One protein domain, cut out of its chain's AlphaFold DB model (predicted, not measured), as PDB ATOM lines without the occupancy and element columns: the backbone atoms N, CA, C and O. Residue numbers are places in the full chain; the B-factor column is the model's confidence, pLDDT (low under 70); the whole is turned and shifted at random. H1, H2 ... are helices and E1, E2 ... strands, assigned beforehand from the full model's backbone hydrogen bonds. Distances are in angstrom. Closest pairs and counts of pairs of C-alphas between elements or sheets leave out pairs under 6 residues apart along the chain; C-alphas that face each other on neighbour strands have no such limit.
ATOM      1  N   VAL A   2      37.528  41.710  34.184       93.50
ATOM      2  CA  VAL A   2      37.470  40.442  33.413       93.50
ATOM      3  C   VAL A   2      36.050  39.903  33.169       93.50
ATOM      4  O   VAL A   2      35.741  39.493  32.058       93.50
ATOM      5  N   ILE A   3      35.169  39.941  34.178       96.88
ATOM      6  CA  ILE A   3      33.787  39.433  34.059       96.88
ATOM      7  C   ILE A   3      32.986  40.191  32.985       96.88
ATOM      8  O   ILE A   3      32.223  39.577  32.246       96.88
ATOM      9  N   TYR A   4      33.172  41.507  32.872       97.31
ATOM     10  CA  TYR A   4      32.437  42.338  31.915       97.31
ATOM     11  C   TYR A   4      32.938  42.127  30.484       97.31
ATOM     12  O   TYR A   4      32.134  41.939  29.578       97.31
ATOM     13  N   SER A   5      34.251  42.016  30.290       97.56
ATOM     14  CA  SER A   5      34.803  41.685  28.973       97.56
ATOM     15  C   SER A   5      34.431  40.261  28.542       97.56
ATOM     16  O   SER A   5      34.144  40.031  27.371       97.56
ATOM     17  N   LEU A   6      34.338  39.308  29.479       98.25
ATOM     18  CA  LEU A   6      33.791  37.978  29.191       98.25
ATOM     19  C   LEU A   6      32.318  38.053  28.760       98.25
ATOM     20  O   LEU A   6      31.929  37.369  27.817       98.25
ATOM     21  N   LEU A   7      31.507  38.894  29.409       98.19
ATOM     22  CA  LEU A   7      30.120  39.126  29.003       98.19
ATOM     23  C   LEU A   7      30.044  39.690  27.574       98.19
ATOM     24  O   LEU A   7      29.295  39.150  26.760       98.19
ATOM     25  N   ALA A   8      30.846  40.709  27.248       98.38
ATOM     26  CA  ALA A   8      30.918  41.269  25.896       98.38
ATOM     27  C   ALA A   8      31.318  40.199  24.865       98.38
ATOM     28  O   ALA A   8      30.650  40.039  23.844       98.38
ATOM     29  N   PHE A   9      32.347  39.401  25.170       98.56
ATOM     30  CA  PHE A   9      32.807  38.298  24.324       98.56
ATOM     31  C   PHE A   9      31.699  37.274  24.042       98.56
ATOM     32  O   PHE A   9      31.465  36.907  22.890       98.56
ATOM     33  N   VAL A  10      30.990  36.833  25.088       98.50
ATOM     34  CA  VAL A  10      29.883  35.872  24.967       98.50
ATOM     35  C   VAL A  10      28.747  36.445  24.125       98.50
ATOM     36  O   VAL A  10      28.189  35.727  23.295       98.50
ATOM     37  N   LEU A  11      28.416  37.728  24.288       98.44
ATOM     38  CA  LEU A  11      27.406  38.392  23.462       98.44
ATOM     39  C   LEU A  11      27.833  38.469  21.990       98.44
ATOM     40  O   LEU A  11      27.032  38.103  21.133       98.44
ATOM     41  N   GLY A  12      29.086  38.835  21.698       98.19
ATOM     42  CA  GLY A  12      29.617  38.857  20.329       98.19
ATOM     43  C   GLY A  12      29.603  37.474  19.662       98.19
ATOM     44  O   GLY A  12      29.149  37.324  18.525       98.19
ATOM     45  N   ILE A  13      30.010  36.425  20.386       98.25
ATOM     46  CA  ILE A  13      29.872  35.040  19.901       98.25
ATOM     47  C   ILE A  13      28.402  34.686  19.661       98.25
ATOM     48  O   ILE A  13      28.080  34.085  18.638       98.25
ATOM     49  N   SER A  14      27.504  35.048  20.578       98.19
ATOM     50  CA  SER A  14      26.081  34.708  20.473       98.19
ATOM     51  C   SER A  14      25.432  35.355  19.251       98.19
ATOM     52  O   SER A  14      24.660  34.697  18.556       98.19
ATOM     53  N   THR A  15      25.768  36.609  18.932       97.19
ATOM     54  CA  THR A  15      25.249  37.288  17.734       97.19
ATOM     55  C   THR A  15      25.722  36.617  16.446       97.19
ATOM     56  O   THR A  15      24.917  36.397  15.539       97.19
ATOM     57  N   ALA A  16      26.997  36.226  16.386       96.56
ATOM     58  CA  ALA A  16      27.556  35.504  15.244       96.56
ATOM     59  C   ALA A  16      26.982  34.085  15.120       96.56
ATOM     60  O   ALA A  16      26.725  33.603  14.019       96.56
ATOM     61  N   LEU A  17      26.717  33.423  16.248       97.00
ATOM     62  CA  LEU A  17      26.074  32.116  16.277       97.00
ATOM     63  C   LEU A  17      24.661  32.190  15.696       97.00
ATOM     64  O   LEU A  17      24.342  31.412  14.803       97.00
ATOM     65  N   VAL A  18      23.832  33.135  16.150       96.69
ATOM     66  CA  VAL A  18      22.465  33.324  15.626       96.69
ATOM     67  C   VAL A  18      22.476  33.551  14.113       96.69
ATOM     68  O   VAL A  18      21.633  33.005  13.403       96.69
ATOM     69  N   GLU A  19      23.455  34.295  13.603       94.88
ATOM     70  CA  GLU A  19      23.632  34.487  12.165       94.88
ATOM     71  C   GLU A  19      23.921  33.181  11.425       94.88
ATOM     72  O   GLU A  19      23.197  32.848  10.485       94.88
ATOM     73  N   LEU A  20      24.916  32.410  11.876       95.31
ATOM     74  CA  LEU A  20      25.253  31.121  11.267       95.31
ATOM     75  C   LEU A  20      24.067  30.145  11.324       95.31
ATOM     76  O   LEU A  20      23.771  29.484  10.330       95.31
ATOM     77  N   LEU A  21      23.351  30.091  12.454       95.31
ATOM     78  CA  LEU A  21      22.152  29.260  12.603       95.31
ATOM     79  C   LEU A  21      21.051  29.671  11.613       95.31
ATOM     80  O   LEU A  21      20.371  28.813  11.056       95.31
ATOM     81  N   SER A  22      20.880  30.975  11.374       94.75
ATOM     82  CA  SER A  22      19.880  31.482  10.429       94.75
ATOM     83  C   SER A  22      20.246  31.225   8.961       94.75
ATOM     84  O   SER A  22      19.345  31.025   8.141       94.75
ATOM     85  N   ARG A  23      21.553  31.195   8.647       93.69
ATOM     86  CA  ARG A  23      22.100  30.973   7.300       93.69
ATOM     87  C   ARG A  23      22.050  29.498   6.893       93.69
ATOM     88  O   ARG A  23      21.665  29.196   5.769       93.69
ATOM     89  N   TYR A  24      22.372  28.573   7.801       92.69
ATOM     90  CA  TYR A  24      22.484  27.137   7.502       92.69
ATOM     91  C   TYR A  24      21.353  26.314   8.122       92.69
ATOM     92  O   TYR A  24      21.571  25.564   9.067       92.69
ATOM     93  N   ARG A  25      20.136  26.423   7.580       86.44
ATOM     94  CA  ARG A  25      18.932  25.816   8.184       86.44
ATOM     95  C   ARG A  25      18.957  24.288   8.276       86.44
ATOM     96  O   ARG A  25      18.462  23.749   9.259       86.44
ATOM     97  N   ASP A  26      19.538  23.606   7.291       79.56
ATOM     98  CA  ASP A  26      19.379  22.147   7.176       79.56
ATOM     99  C   ASP A  26      20.302  21.352   8.114       79.56
ATOM    100  O   ASP A  26      19.940  20.271   8.560       79.56
ATOM    101  N   GLU A  27      21.490  21.877   8.449       86.00
ATOM    102  CA  GLU A  27      22.454  21.207   9.345       86.00
ATOM    103  C   GLU A  27      23.338  22.214  10.127       86.00
ATOM    104  O   GLU A  27      24.574  22.138  10.077       86.00
ATOM    105  N   PRO A  28      22.751  23.176  10.863       89.50
ATOM    106  CA  PRO A  28      23.489  24.331  11.379       89.50
ATOM    107  C   PRO A  28      24.626  23.938  12.330       89.50
ATOM    108  O   PRO A  28      25.759  24.406  12.208       89.50
ATOM    109  N   PHE A  29      24.357  23.018  13.259       92.44
ATOM    110  CA  PHE A  29      25.339  22.594  14.258       92.44
ATOM    111  C   PHE A  29      26.499  21.804  13.651       92.44
ATOM    112  O   PHE A  29      27.644  21.976  14.065       92.44
ATOM    113  N   LYS A  30      26.229  20.968  12.643       89.81
ATOM    114  CA  LYS A  30      27.261  20.185  11.949       89.81
ATOM    115  C   LYS A  30      28.170  21.096  11.130       89.81
ATOM    116  O   LYS A  30      29.386  20.902  11.126       89.81
ATOM    117  N   VAL A  31      27.607  22.120  10.491       88.12
ATOM    118  CA  VAL A  31      28.378  23.160   9.803       88.12
ATOM    119  C   VAL A  31      29.330  23.861  10.771       88.12
ATOM    120  O   VAL A  31      30.536  23.888  10.524       88.12
ATOM    121  N   ILE A  32      28.812  24.358  11.898       93.06
ATOM    122  CA  ILE A  32      29.613  25.075  12.899       93.06
ATOM    123  C   ILE A  32      30.702  24.164  13.478       93.06
ATOM    124  O   ILE A  32      31.866  24.546  13.530       93.06
ATOM    125  N   ALA A  33      30.354  22.931  13.855       93.50
ATOM    126  CA  ALA A  33      31.293  21.998  14.470       93.50
ATOM    127  C   ALA A  33      32.442  21.596  13.533       93.50
ATOM    128  O   ALA A  33      33.556  21.353  13.991       93.50
ATOM    129  N   THR A  34      32.187  21.514  12.225       90.19
ATOM    130  CA  THR A  34      33.148  20.952  11.267       90.19
ATOM    131  C   THR A  34      33.905  22.002  10.449       90.19
ATOM    132  O   THR A  34      34.898  21.651   9.798       90.19
ATOM    133  N   SER A  35      33.454  23.259  10.422       92.44
ATOM    134  CA  SER A  35      34.094  24.345   9.670       92.44
ATOM    135  C   SER A  35      35.044  25.145  10.558       92.44
ATOM    136  O   SER A  35      34.626  25.827  11.489       92.44
ATOM    137  N   GLN A  36      36.340  25.116  10.240       94.00
ATOM    138  CA  GLN A  36      37.342  25.934  10.934       94.00
ATOM    139  C   GLN A  36      37.057  27.434  10.765       94.00
ATOM    140  O   GLN A  36      37.234  28.208  11.700       94.00
ATOM    141  N   PHE A  37      36.550  27.837   9.598       93.00
ATOM    142  CA  PHE A  37      36.227  29.232   9.300       93.00
ATOM    143  C   PHE A  37      34.998  29.718  10.075       93.00
ATOM    144  O   PHE A  37      34.965  30.879  10.472       93.00
ATOM    145  N   ALA A  38      34.039  28.835  10.386       94.38
ATOM    146  CA  ALA A  38      32.930  29.173  11.281       94.38
ATOM    147  C   ALA A  38      33.432  29.511  12.695       94.38
ATOM    148  O   ALA A  38      32.990  30.492  13.287       94.38
ATOM    149  N   TRP A  39      34.409  28.763  13.219       95.94
ATOM    150  CA  TRP A  39      35.037  29.085  14.505       95.94
ATOM    151  C   TRP A  39      35.819  30.396  14.467       95.94
ATOM    152  O   TRP A  39      35.687  31.199  15.387       95.94
ATOM    153  N   VAL A  40      36.586  30.641  13.399       95.69
ATOM    154  CA  VAL A  40      37.272  31.929  13.195       95.69
ATOM    155  C   VAL A  40      36.260  33.073  13.198       95.69
ATOM    156  O   VAL A  40      36.483  34.074  13.872       95.69
ATOM    157  N   TYR A  41      35.125  32.901  12.520       95.69
ATOM    158  CA  TYR A  41      34.057  33.892  12.476       95.69
ATOM    159  C   TYR A  41      33.451  34.184  13.860       95.69
ATOM    160  O   TYR A  41      33.327  35.348  14.250       95.69
ATOM    161  N   LEU A  42      33.121  33.142  14.632       97.12
ATOM    162  CA  LEU A  42      32.605  33.282  15.998       97.12
ATOM    163  C   LEU A  42      33.609  34.012  16.902       97.12
ATOM    164  O   LEU A  42      33.250  34.978  17.577       97.12
ATOM    165  N   LEU A  43      34.874  33.581  16.891       97.12
ATOM    166  CA  LEU A  43      35.928  34.167  17.718       97.12
ATOM    167  C   LEU A  43      36.217  35.620  17.338       97.12
ATOM    168  O   LEU A  43      36.355  36.452  18.229       97.12
ATOM    169  N   LEU A  44      36.260  35.939  16.042       95.94
ATOM    170  CA  LEU A  44      36.446  37.304  15.549       95.94
ATOM    171  C   LEU A  44      35.375  38.246  16.115       95.94
ATOM    172  O   LEU A  44      35.708  39.314  16.625       95.94
ATOM    173  N   ASN A  45      34.107  37.829  16.095       97.44
ATOM    174  CA  ASN A  45      33.015  38.613  16.673       97.44
ATOM    175  C   ASN A  45      33.161  38.780  18.190       97.44
ATOM    176  O   ASN A  45      32.979  39.880  18.709       97.44
ATOM    177  N   GLY A  46      33.539  37.715  18.903       98.00
ATOM    178  CA  GLY A  46      33.827  37.793  20.335       98.00
ATOM    179  C   GLY A  46      34.954  38.782  20.653       98.00
ATOM    180  O   GLY A  46      34.812  39.624  21.539       98.00
ATOM    181  N   PHE A  47      36.069  38.731  19.921       97.81
ATOM    182  CA  PHE A  47      37.200  39.639  20.136       97.81
ATOM    183  C   PHE A  47      36.868  41.091  19.797       97.81
ATOM    184  O   PHE A  47      37.273  41.993  20.528       97.81
ATOM    185  N   LEU A  48      36.097  41.332  18.737       97.31
ATOM    186  CA  LEU A  48      35.672  42.683  18.376       97.31
ATOM    187  C   LEU A  48      34.670  43.262  19.380       97.31
ATOM    188  O   LEU A  48      34.744  44.450  19.683       97.31
ATOM    189  N   ALA A  49      33.816  42.429  19.974       98.25
ATOM    190  CA  ALA A  49      32.980  42.823  21.104       98.25
ATOM    191  C   ALA A  49      33.802  43.246  22.332       98.25
ATOM    192  O   ALA A  49      33.496  44.261  22.958       98.25
ATOM    193  N   VAL A  50      34.873  42.512  22.657       98.19
ATOM    194  CA  VAL A  50      35.804  42.888  23.737       98.19
ATOM    195  C   VAL A  50      36.540  44.186  23.412       98.19
ATOM    196  O   VAL A  50      36.696  45.033  24.287       98.19
ATOM    197  N   ALA A  51      36.977  44.370  22.165       96.94
ATOM    198  CA  ALA A  51      37.625  45.606  21.735       96.94
ATOM    199  C   ALA A  51      36.673  46.809  21.845       96.94
ATOM    200  O   ALA A  51      37.068  47.858  22.351       96.94
ATOM    201  N   ALA A  52      35.409  46.647  21.444       96.50
ATOM    202  CA  ALA A  52      34.386  47.678  21.588       96.50
ATOM    203  C   ALA A  52      34.096  48.007  23.064       96.50
ATOM    204  O   ALA A  52      34.051  49.182  23.420       96.50
ATOM    205  N   ASP A  53      33.969  46.996  23.935       96.50
ATOM    206  CA  ASP A  53      33.855  47.184  25.392       96.50
ATOM    207  C   ASP A  53      35.056  47.963  25.954       96.50
ATOM    208  O   ASP A  53      34.876  48.946  26.670       96.50
ATOM    209  N   ALA A  54      36.284  47.596  25.573       95.88
ATOM    210  CA  ALA A  54      37.495  48.284  26.017       95.88
ATOM    211  C   ALA A  54      37.517  49.765  25.597       95.88
ATOM    212  O   ALA A  54      37.850  50.625  26.415       95.88
ATOM    213  N   ILE A  55      37.109  50.070  24.360       95.56
ATOM    214  CA  ILE A  55      36.981  51.448  23.869       95.56
ATOM    215  C   ILE A  55      35.945  52.212  24.701       95.56
ATOM    216  O   ILE A  55      36.255  53.287  25.211       95.56
ATOM    217  N   LEU A  56      34.751  51.647  24.904       95.12
ATOM    218  CA  LEU A  56      33.678  52.275  25.683       95.12
ATOM    219  C   LEU A  56      34.098  52.550  27.131       95.12
ATOM    220  O   LEU A  56      33.839  53.628  27.659       95.12
ATOM    221  N   VAL A  57      34.803  51.605  27.753       94.19
ATOM    222  CA  VAL A  57      35.347  51.737  29.109       94.19
ATOM    223  C   VAL A  57      36.430  52.810  29.208       94.19
ATOM    224  O   VAL A  57      36.560  53.431  30.258       94.19
ATOM    225  N   SER A  58      37.221  53.005  28.152       93.31
ATOM    226  CA  SER A  58      38.234  54.067  28.096       93.31
ATOM    227  C   SER A  58      37.660  55.440  27.736       93.31
ATOM    228  O   SER A  58      38.344  56.452  27.875       93.31
ATOM    229  N   SER A  59      36.415  55.479  27.261       93.31
ATOM    230  CA  SER A  59      35.737  56.704  26.852       93.31
ATOM    231  C   SER A  59      35.071  57.396  28.048       93.31
ATOM    232  O   SER A  59      34.660  56.713  28.980       93.31
ATOM    233  N   PRO A  60      34.866  58.725  28.011       91.50
ATOM    234  CA  PRO A  60      34.112  59.439  29.048       91.50
ATOM    235  C   PRO A  60      32.601  59.146  29.009       91.50
ATOM    236  O   PRO A  60      31.839  59.663  29.826       91.50
ATOM    237  N   TYR A  61      32.142  58.357  28.035       79.12
ATOM    238  CA  TYR A  61      30.740  58.052  27.804       79.12
ATOM    239  C   TYR A  61      30.365  56.758  28.538       79.12
ATOM    240  O   TYR A  61      30.252  55.690  27.939       79.12
ATOM    241  N   GLY A  62      30.174  56.837  29.855       78.56
ATOM    242  CA  GLY A  62      29.689  55.702  30.637       78.56
ATOM    243  C   GLY A  62      29.740  55.913  32.144       78.56
ATOM    244  O   GLY A  62      30.559  56.663  32.659       78.56
ATOM    245  N   ASP A  63      28.866  55.215  32.865       85.50
ATOM    246  CA  ASP A  63      29.027  55.022  34.307       85.50
ATOM    247  C   ASP A  63      29.973  53.833  34.526       85.50
ATOM    248  O   ASP A  63      29.614  52.672  34.298       85.50
ATOM    249  N   HIS A  64      31.216  54.130  34.902       87.75
ATOM    250  CA  HIS A  64      32.260  53.123  35.103       87.75
ATOM    251  C   HIS A  64      32.349  52.624  36.549       87.75
ATOM    252  O   HIS A  64      33.008  51.600  36.785       87.75
ATOM    253  N   ASP A  65      31.709  53.337  37.476       89.12
ATOM    254  CA  ASP A  65      31.856  53.154  38.920       89.12
ATOM    255  C   ASP A  65      30.778  52.223  39.473       89.12
ATOM    256  O   ASP A  65      31.022  51.481  40.430       89.12
ATOM    257  N   SER A  66      29.602  52.184  38.839       94.56
ATOM    258  CA  SER A  66      28.564  51.225  39.196       94.56
ATOM    259  C   SER A  66      28.706  49.893  38.448       94.56
ATOM    260  O   SER A  66      29.027  49.814  37.258       94.56
ATOM    261  N   ALA A  67      28.394  48.797  39.145       94.50
ATOM    262  CA  ALA A  67      28.357  47.464  38.542       94.50
ATOM    263  C   ALA A  67      27.327  47.367  37.399       94.50
ATOM    264  O   ALA A  67      27.546  46.629  36.435       94.50
ATOM    265  N   GLY A  68      26.220  48.114  37.507       95.81
ATOM    266  CA  GLY A  68      25.183  48.198  36.480       95.81
ATOM    267  C   GLY A  68      25.659  48.938  35.231       95.81
ATOM    268  O   GLY A  68      25.468  48.436  34.125       95.81
ATOM    269  N   GLY A  69      26.346  50.071  35.399       95.44
ATOM    270  CA  GLY A  69      26.938  50.832  34.298       95.44
ATOM    271  C   GLY A  69      27.972  50.013  33.526       95.44
ATOM    272  O   GLY A  69      27.880  49.883  32.306       95.44
ATOM    273  N   ARG A  70      28.867  49.317  34.236       95.81
ATOM    274  CA  ARG A  70      29.832  48.380  33.633       95.81
ATOM    275  C   ARG A  70      29.180  47.244  32.846       95.81
ATOM    276  O   ARG A  70      29.647  46.916  31.758       95.81
ATOM    277  N   ALA A  71      28.113  46.648  33.379       96.75
ATOM    278  CA  ALA A  71      27.372  45.609  32.668       96.75
ATOM    279  C   ALA A  71      26.721  46.156  31.390       96.75
ATOM    280  O   ALA A  71      26.774  45.502  30.350       96.75
ATOM    281  N   MET A  72      26.154  47.365  31.450       96.75
ATOM    282  CA  MET A  72      25.551  48.020  30.291       96.75
ATOM    283  C   MET A  72      26.584  48.316  29.196       96.75
ATOM    284  O   MET A  72      26.313  48.035  28.031       96.75
ATOM    285  N   LEU A  73      27.779  48.806  29.550       96.62
ATOM    286  CA  LEU A  73      28.863  49.037  28.584       96.62
ATOM    287  C   LEU A  73      29.301  47.740  27.891       96.62
ATOM    288  O   LEU A  73      29.436  47.730  26.671       96.62
ATOM    289  N   ALA A  74      29.416  46.630  28.626       97.38
ATOM    290  CA  ALA A  74      29.730  45.329  28.036       97.38
ATOM    291  C   ALA A  74      28.639  44.837  27.071       97.38
ATOM    292  O   ALA A  74      28.942  44.286  26.011       97.38
ATOM    293  N   VAL A  75      27.362  45.063  27.406       97.81
ATOM    294  CA  VAL A  75      26.234  44.765  26.508       97.81
ATOM    295  C   VAL A  75      26.292  45.634  25.250       97.81
ATOM    296  O   VAL A  75      26.128  45.119  24.143       97.81
ATOM    297  N   MET A  76      26.563  46.933  25.403       97.31
ATOM    298  CA  MET A  76      26.728  47.867  24.287       97.31
ATOM    299  C   MET A  76      27.920  47.497  23.402       97.31
ATOM    300  O   MET A  76      27.780  47.515  22.185       97.31
ATOM    301  N   GLY A  77      29.057  47.104  23.981       97.06
ATOM    302  CA  GLY A  77      30.224  46.622  23.242       97.06
ATOM    303  C   GLY A  77      29.916  45.339  22.469       97.06
ATOM    304  O   GLY A  77      30.175  45.263  21.271       97.06
ATOM    305  N   GLY A  78      29.265  44.372  23.126       97.06
ATOM    306  CA  GLY A  78      28.832  43.112  22.522       97.06
ATOM    307  C   GLY A  78      27.913  43.286  21.316       97.06
ATOM    308  O   GLY A  78      28.199  42.783  20.232       97.06
ATOM    309  N   LEU A  79      26.811  44.018  21.491       97.25
ATOM    310  CA  LEU A  79      25.822  44.219  20.428       97.25
ATOM    311  C   LEU A  79      26.284  45.253  19.390       97.25
ATOM    312  O   LEU A  79      26.043  45.083  18.196       97.25
ATOM    313  N   GLY A  80      26.967  46.309  19.830       96.56
ATOM    314  CA  GLY A  80      27.466  47.382  18.974       96.56
ATOM    315  C   GLY A  80      28.559  46.913  18.018       96.56
ATOM    316  O   GLY A  80      28.532  47.285  16.846       96.56
ATOM    317  N   ALA A  81      29.461  46.031  18.466       96.62
ATOM    318  CA  ALA A  81      30.467  45.436  17.588       96.62
ATOM    319  C   ALA A  81      29.829  44.678  16.416       96.62
ATOM    320  O   ALA A  81      30.278  44.831  15.282       96.62
ATOM    321  N   ALA A  82      28.748  43.928  16.659       94.50
ATOM    322  CA  ALA A  82      28.029  43.222  15.600       94.50
ATOM    323  C   ALA A  82      27.402  44.190  14.578       94.50
ATOM    324  O   ALA A  82      27.439  43.934  13.375       94.50
ATOM    325  N   VAL A  83      26.865  45.327  15.038       95.31
ATOM    326  CA  VAL A  83      26.315  46.374  14.159       95.31
ATOM    327  C   VAL A  83      27.412  47.008  13.302       95.31
ATOM    328  O   VAL A  83      27.237  47.140  12.093       95.31
ATOM    329  N   ILE A  84      28.554  47.360  13.902       94.06
ATOM    330  CA  ILE A  84      29.689  47.965  13.188       94.06
ATOM    331  C   ILE A  84      30.265  46.984  12.165       94.06
ATOM    332  O   ILE A  84      30.481  47.356  11.013       94.06
ATOM    333  N   LEU A  85      30.465  45.724  12.555       92.19
ATOM    334  CA  LEU A  85      30.972  44.682  11.667       92.19
ATOM    335  C   LEU A  85      30.093  44.467  10.445       92.19
ATOM    336  O   LEU A  85      30.623  44.199   9.379       92.19
ATOM    337  N   ARG A  86      28.773  44.600  10.579       90.62
ATOM    338  CA  ARG A  86      27.843  44.469   9.451       90.62
ATOM    339  C   ARG A  86      27.583  45.773   8.704       90.62
ATOM    340  O   ARG A  86      26.834  45.778   7.728       90.62
ATOM    341  N   SER A  87      28.160  46.884   9.153       92.75
ATOM    342  CA  SER A  87      27.956  48.167   8.495       92.75
ATOM    343  C   SER A  87      28.681  48.213   7.146       92.75
ATOM    344  O   SER A  87      29.838  47.806   7.005       92.75
ATOM    345  N   ARG A  88      27.971  48.716   6.137       91.44
ATOM    346  CA  ARG A  88      28.505  49.028   4.810       91.44
ATOM    347  C   ARG A  88      28.724  50.530   4.772       91.44
ATOM    348  O   ARG A  88      27.772  51.280   4.597       91.44
ATOM    349  N   VAL A  89      29.955  50.953   5.056       87.50
ATOM    350  CA  VAL A  89      30.285  52.380   5.193       87.50
ATOM    351  C   VAL A  89      30.263  53.060   3.826       87.50
ATOM    352  O   VAL A  89      29.731  54.157   3.701       87.50
ATOM    353  N   PHE A  90      30.770  52.381   2.798       88.69
ATOM    354  CA  PHE A  90      30.733  52.851   1.421       88.69
ATOM    355  C   PHE A  90      30.331  51.714   0.483       88.69
ATOM    356  O   PHE A  90      30.612  50.543   0.741       88.69
ATOM    357  N   THR A  91      29.687  52.056  -0.625       87.31
ATOM    358  CA  THR A  91      29.481  51.155  -1.758       87.31
ATOM    359  C   THR A  91      30.152  51.780  -2.973       87.31
ATOM    360  O   THR A  91      29.932  52.948  -3.279       87.31
ATOM    361  N   ALA A  92      31.015  51.020  -3.636       88.38
ATOM    362  CA  ALA A  92      31.634  51.400  -4.895       88.38
ATOM    363  C   ALA A  92      31.044  50.527  -6.001       88.38
ATOM    364  O   ALA A  92      30.851  49.328  -5.815       88.38
ATOM    365  N   GLN A  93      30.736  51.131  -7.142       90.31
ATOM    366  CA  GLN A  93      30.310  50.398  -8.325       90.31
ATOM    367  C   GLN A  93      31.554  50.104  -9.163       90.31
ATOM    368  O   GLN A  93      32.241  51.029  -9.593       90.31
ATOM    369  N   LEU A  94      31.889  48.823  -9.310       86.50
ATOM    370  CA  LEU A  94      33.040  48.358 -10.071       86.50
ATOM    371  C   LEU A  94      32.507  47.569 -11.274       86.50
ATOM    372  O   LEU A  94      32.187  46.388 -11.164       86.50
ATOM    373  N   GLY A  95      32.327  48.265 -12.400       90.50
ATOM    374  CA  GLY A  95      31.566  47.744 -13.540       90.50
ATOM    375  C   GLY A  95      30.079  47.619 -13.197       90.50
ATOM    376  O   GLY A  95      29.485  48.555 -12.660       90.50
ATOM    377  N   ASP A  96      29.501  46.447 -13.449       88.38
ATOM    378  CA  ASP A  96      28.103  46.140 -13.122       88.38
ATOM    379  C   ASP A  96      27.904  45.610 -11.690       88.38
ATOM    380  O   ASP A  96      26.769  45.378 -11.263       88.38
ATOM    381  N   GLU A  97      28.981  45.438 -10.914       83.56
ATOM    382  CA  GLU A  97      28.904  44.915  -9.550       83.56
ATOM    383  C   GLU A  97      29.043  46.028  -8.502       83.56
ATOM    384  O   GLU A  97      29.953  46.859  -8.531       83.56
ATOM    385  N   GLN A  98      28.128  46.044  -7.530       83.56
ATOM    386  CA  GLN A  98      28.209  46.942  -6.383       83.56
ATOM    387  C   GLN A  98      29.007  46.273  -5.257       83.56
ATOM    388  O   GLN A  98      28.507  45.392  -4.558       83.56
ATOM    389  N   VAL A  99      30.236  46.734  -5.039       86.50
ATOM    390  CA  VAL A  99      31.130  46.234  -3.992       86.50
ATOM    391  C   VAL A  99      31.019  47.121  -2.756       86.50
ATOM    392  O   VAL A  99      31.219  48.334  -2.802       86.50
ATOM    393  N   SER A 100      30.702  46.519  -1.613       84.12
ATOM    394  CA  SER A 100      30.703  47.239  -0.336       84.12
ATOM    395  C   SER A 100      32.130  47.376   0.193       84.12
ATOM    396  O   SER A 100      32.812  46.375   0.390       84.12
ATOM    397  N   ILE A 101      32.564  48.605   0.469       85.88
ATOM    398  CA  ILE A 101      33.843  48.918   1.110       85.88
ATOM    399  C   ILE A 101      33.564  49.211   2.588       85.88
ATOM    400  O   ILE A 101      32.858  50.157   2.944       85.88
ATOM    401  N   GLY A 102      34.109  48.377   3.471       89.81
ATOM    402  CA  GLY A 102      33.983  48.549   4.915       89.81
ATOM    403  C   GLY A 102      34.273  47.270   5.704       89.81
ATOM    404  O   GLY A 102      34.615  46.246   5.111       89.81
ATOM    405  N   PRO A 103      34.104  47.298   7.038       88.00
ATOM    406  CA  PRO A 103      34.309  46.131   7.899       88.00
ATOM    407  C   PRO A 103      33.448  44.924   7.493       88.00
ATOM    408  O   PRO A 103      33.910  43.786   7.587       88.00
ATOM    409  N   GLY A 104      32.244  45.181   6.962       88.94
ATOM    410  CA  GLY A 104      31.342  44.148   6.448       88.94
ATOM    411  C   GLY A 104      31.931  43.304   5.328       88.94
ATOM    412  O   GLY A 104      31.647  42.114   5.271       88.94
ATOM    413  N   TYR A 105      32.829  43.858   4.509       90.00
ATOM    414  CA  TYR A 105      33.470  43.109   3.427       90.00
ATOM    415  C   TYR A 105      34.282  41.915   3.948       90.00
ATOM    416  O   TYR A 105      34.230  40.825   3.384       90.00
ATOM    417  N   VAL A 106      34.997  42.089   5.065       88.75
ATOM    418  CA  VAL A 106      35.788  41.007   5.676       88.75
ATOM    419  C   VAL A 106      34.875  39.882   6.163       88.75
ATOM    420  O   VAL A 106      35.186  38.704   5.985       88.75
ATOM    421  N   VAL A 107      33.732  40.240   6.755       91.44
ATOM    422  CA  VAL A 107      32.716  39.283   7.207       91.44
ATOM    423  C   VAL A 107      32.093  38.552   6.020       91.44
ATOM    424  O   VAL A 107      32.038  37.324   6.030       91.44
ATOM    425  N   ASP A 108      31.703  39.286   4.980       91.19
ATOM    426  CA  ASP A 108      31.119  38.731   3.759       91.19
ATOM    427  C   ASP A 108      32.093  37.748   3.079       91.19
ATOM    428  O   ASP A 108      31.696  36.648   2.690       91.19
ATOM    429  N   GLN A 109      33.390  38.076   3.031       91.38
ATOM    430  CA  GLN A 109      34.428  37.203   2.480       91.38
ATOM    431  C   GLN A 109      34.666  35.944   3.329       91.38
ATOM    432  O   GLN A 109      34.880  34.858   2.791       91.38
ATOM    433  N   LEU A 110      34.633  36.054   4.659       91.12
ATOM    434  CA  LEU A 110      34.720  34.880   5.532       91.12
ATOM    435  C   LEU A 110      33.505  33.968   5.348       91.12
ATOM    436  O   LEU A 110      33.661  32.752   5.237       91.12
TER     437      LEU A 110
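AT A GLANCE: This is residues 2 to 110 of the 461 residues of an uncharacterized protein of Pseudenhygromyxa sp. WMMC2535 (UniProt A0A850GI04). Three long helices, H1, H3 and H4, pack on one another at a slant and make the core, with short H2 across one end, where H1 gives way to H3. Past the last residues of H4 the chain goes out into a hairpin of two strands, E1 and E2, whose residues 93 to 98 stick out, and then folds back as the short helix H5 toward the ends of H4 and H3. The printed part has 109 residues, with elements in the order H1, H2, H3, H4, E1, E2, H5; the class is mostly helix, and the one sheet, E1 - E2, is antiparallel. The whole is only just loose, close to compact, with a radius of gyration of the C-alphas of 15.9 A, and its outline is flat, spanning 51 by 36 by 18 A.

HOW THE PARTS SIT: E1, residues 90 to 94, and E2, residues 97 to 101, are antiparallel neighbours in a hairpin, at 147 degrees; N 92 and O 99 are 2.8 A apart and N 101 and O 90 are 2.8 A apart, both within hydrogen-bond range. H5, residues 103 to 110, touches H4, residues 67 to 85, with residues 84 to 85 of H4 alone; the closest C-alphas, of Leu 85 and Pro 103, are 5.2 A apart. The hub is H3, residues 36 to 58, which touches four helices. It touches H4 at a steep tilt of 49 degrees, opposite ways, with the C-alphas of Asp 53 and Gly 77 closest at 4.3 A. H1, residues 2 to 23, touches H3 at a steep tilt of 41 degrees, opposite ways; the closest C-alphas, of Phe 9 and Gly 46, are 4.1 A apart. H1 touches H4 the same way at 35.3 degrees, only just a steep tilt, with the C-alphas of Ala 8 and Gly 78 closest at 4.4 A. H3 and H5 only just touch, with 3 pairs of C-alphas within 8 A, the closest those of Phe 37 and Leu 110, 7.0 A. H2, residues 28 to 34, touches H1, the closest C-alphas being those of Leu 21 and Pro 28, 5.3 A, and touches H3 only at the corner, and only just, with 3 pairs within 8 A, the closest those of Ile 32 and Ala 38, 5.5 A. E1 and E2 are apart from H1, H2 and H3. Every O i to N i+4 pair is within hydrogen-bond range in H1, H2 and H3, against 14 of 15 in H4 and 3 of 4 in H5.

IN THESE COORDINATES: H1 begins at C-alpha 2, (37.470, 40.442, 33.413), and is 31.7 A long; H3 is 33.0 A and H4 27.1 A. E1 begins at C-alpha 90, (30.733, 52.851, 1.421), and H5 ends at C-alpha 110, (34.720, 34.880, 5.532).

THE WHOLE: The two C-alphas farthest apart, of Ser 66 and Gly 95, are 52.9 A apart. The printed part has no cut and no long link; H3 to H4 is short and the other links are tight. The mean pLDDT of the printed part is 93.2, and no printed residue is under 70.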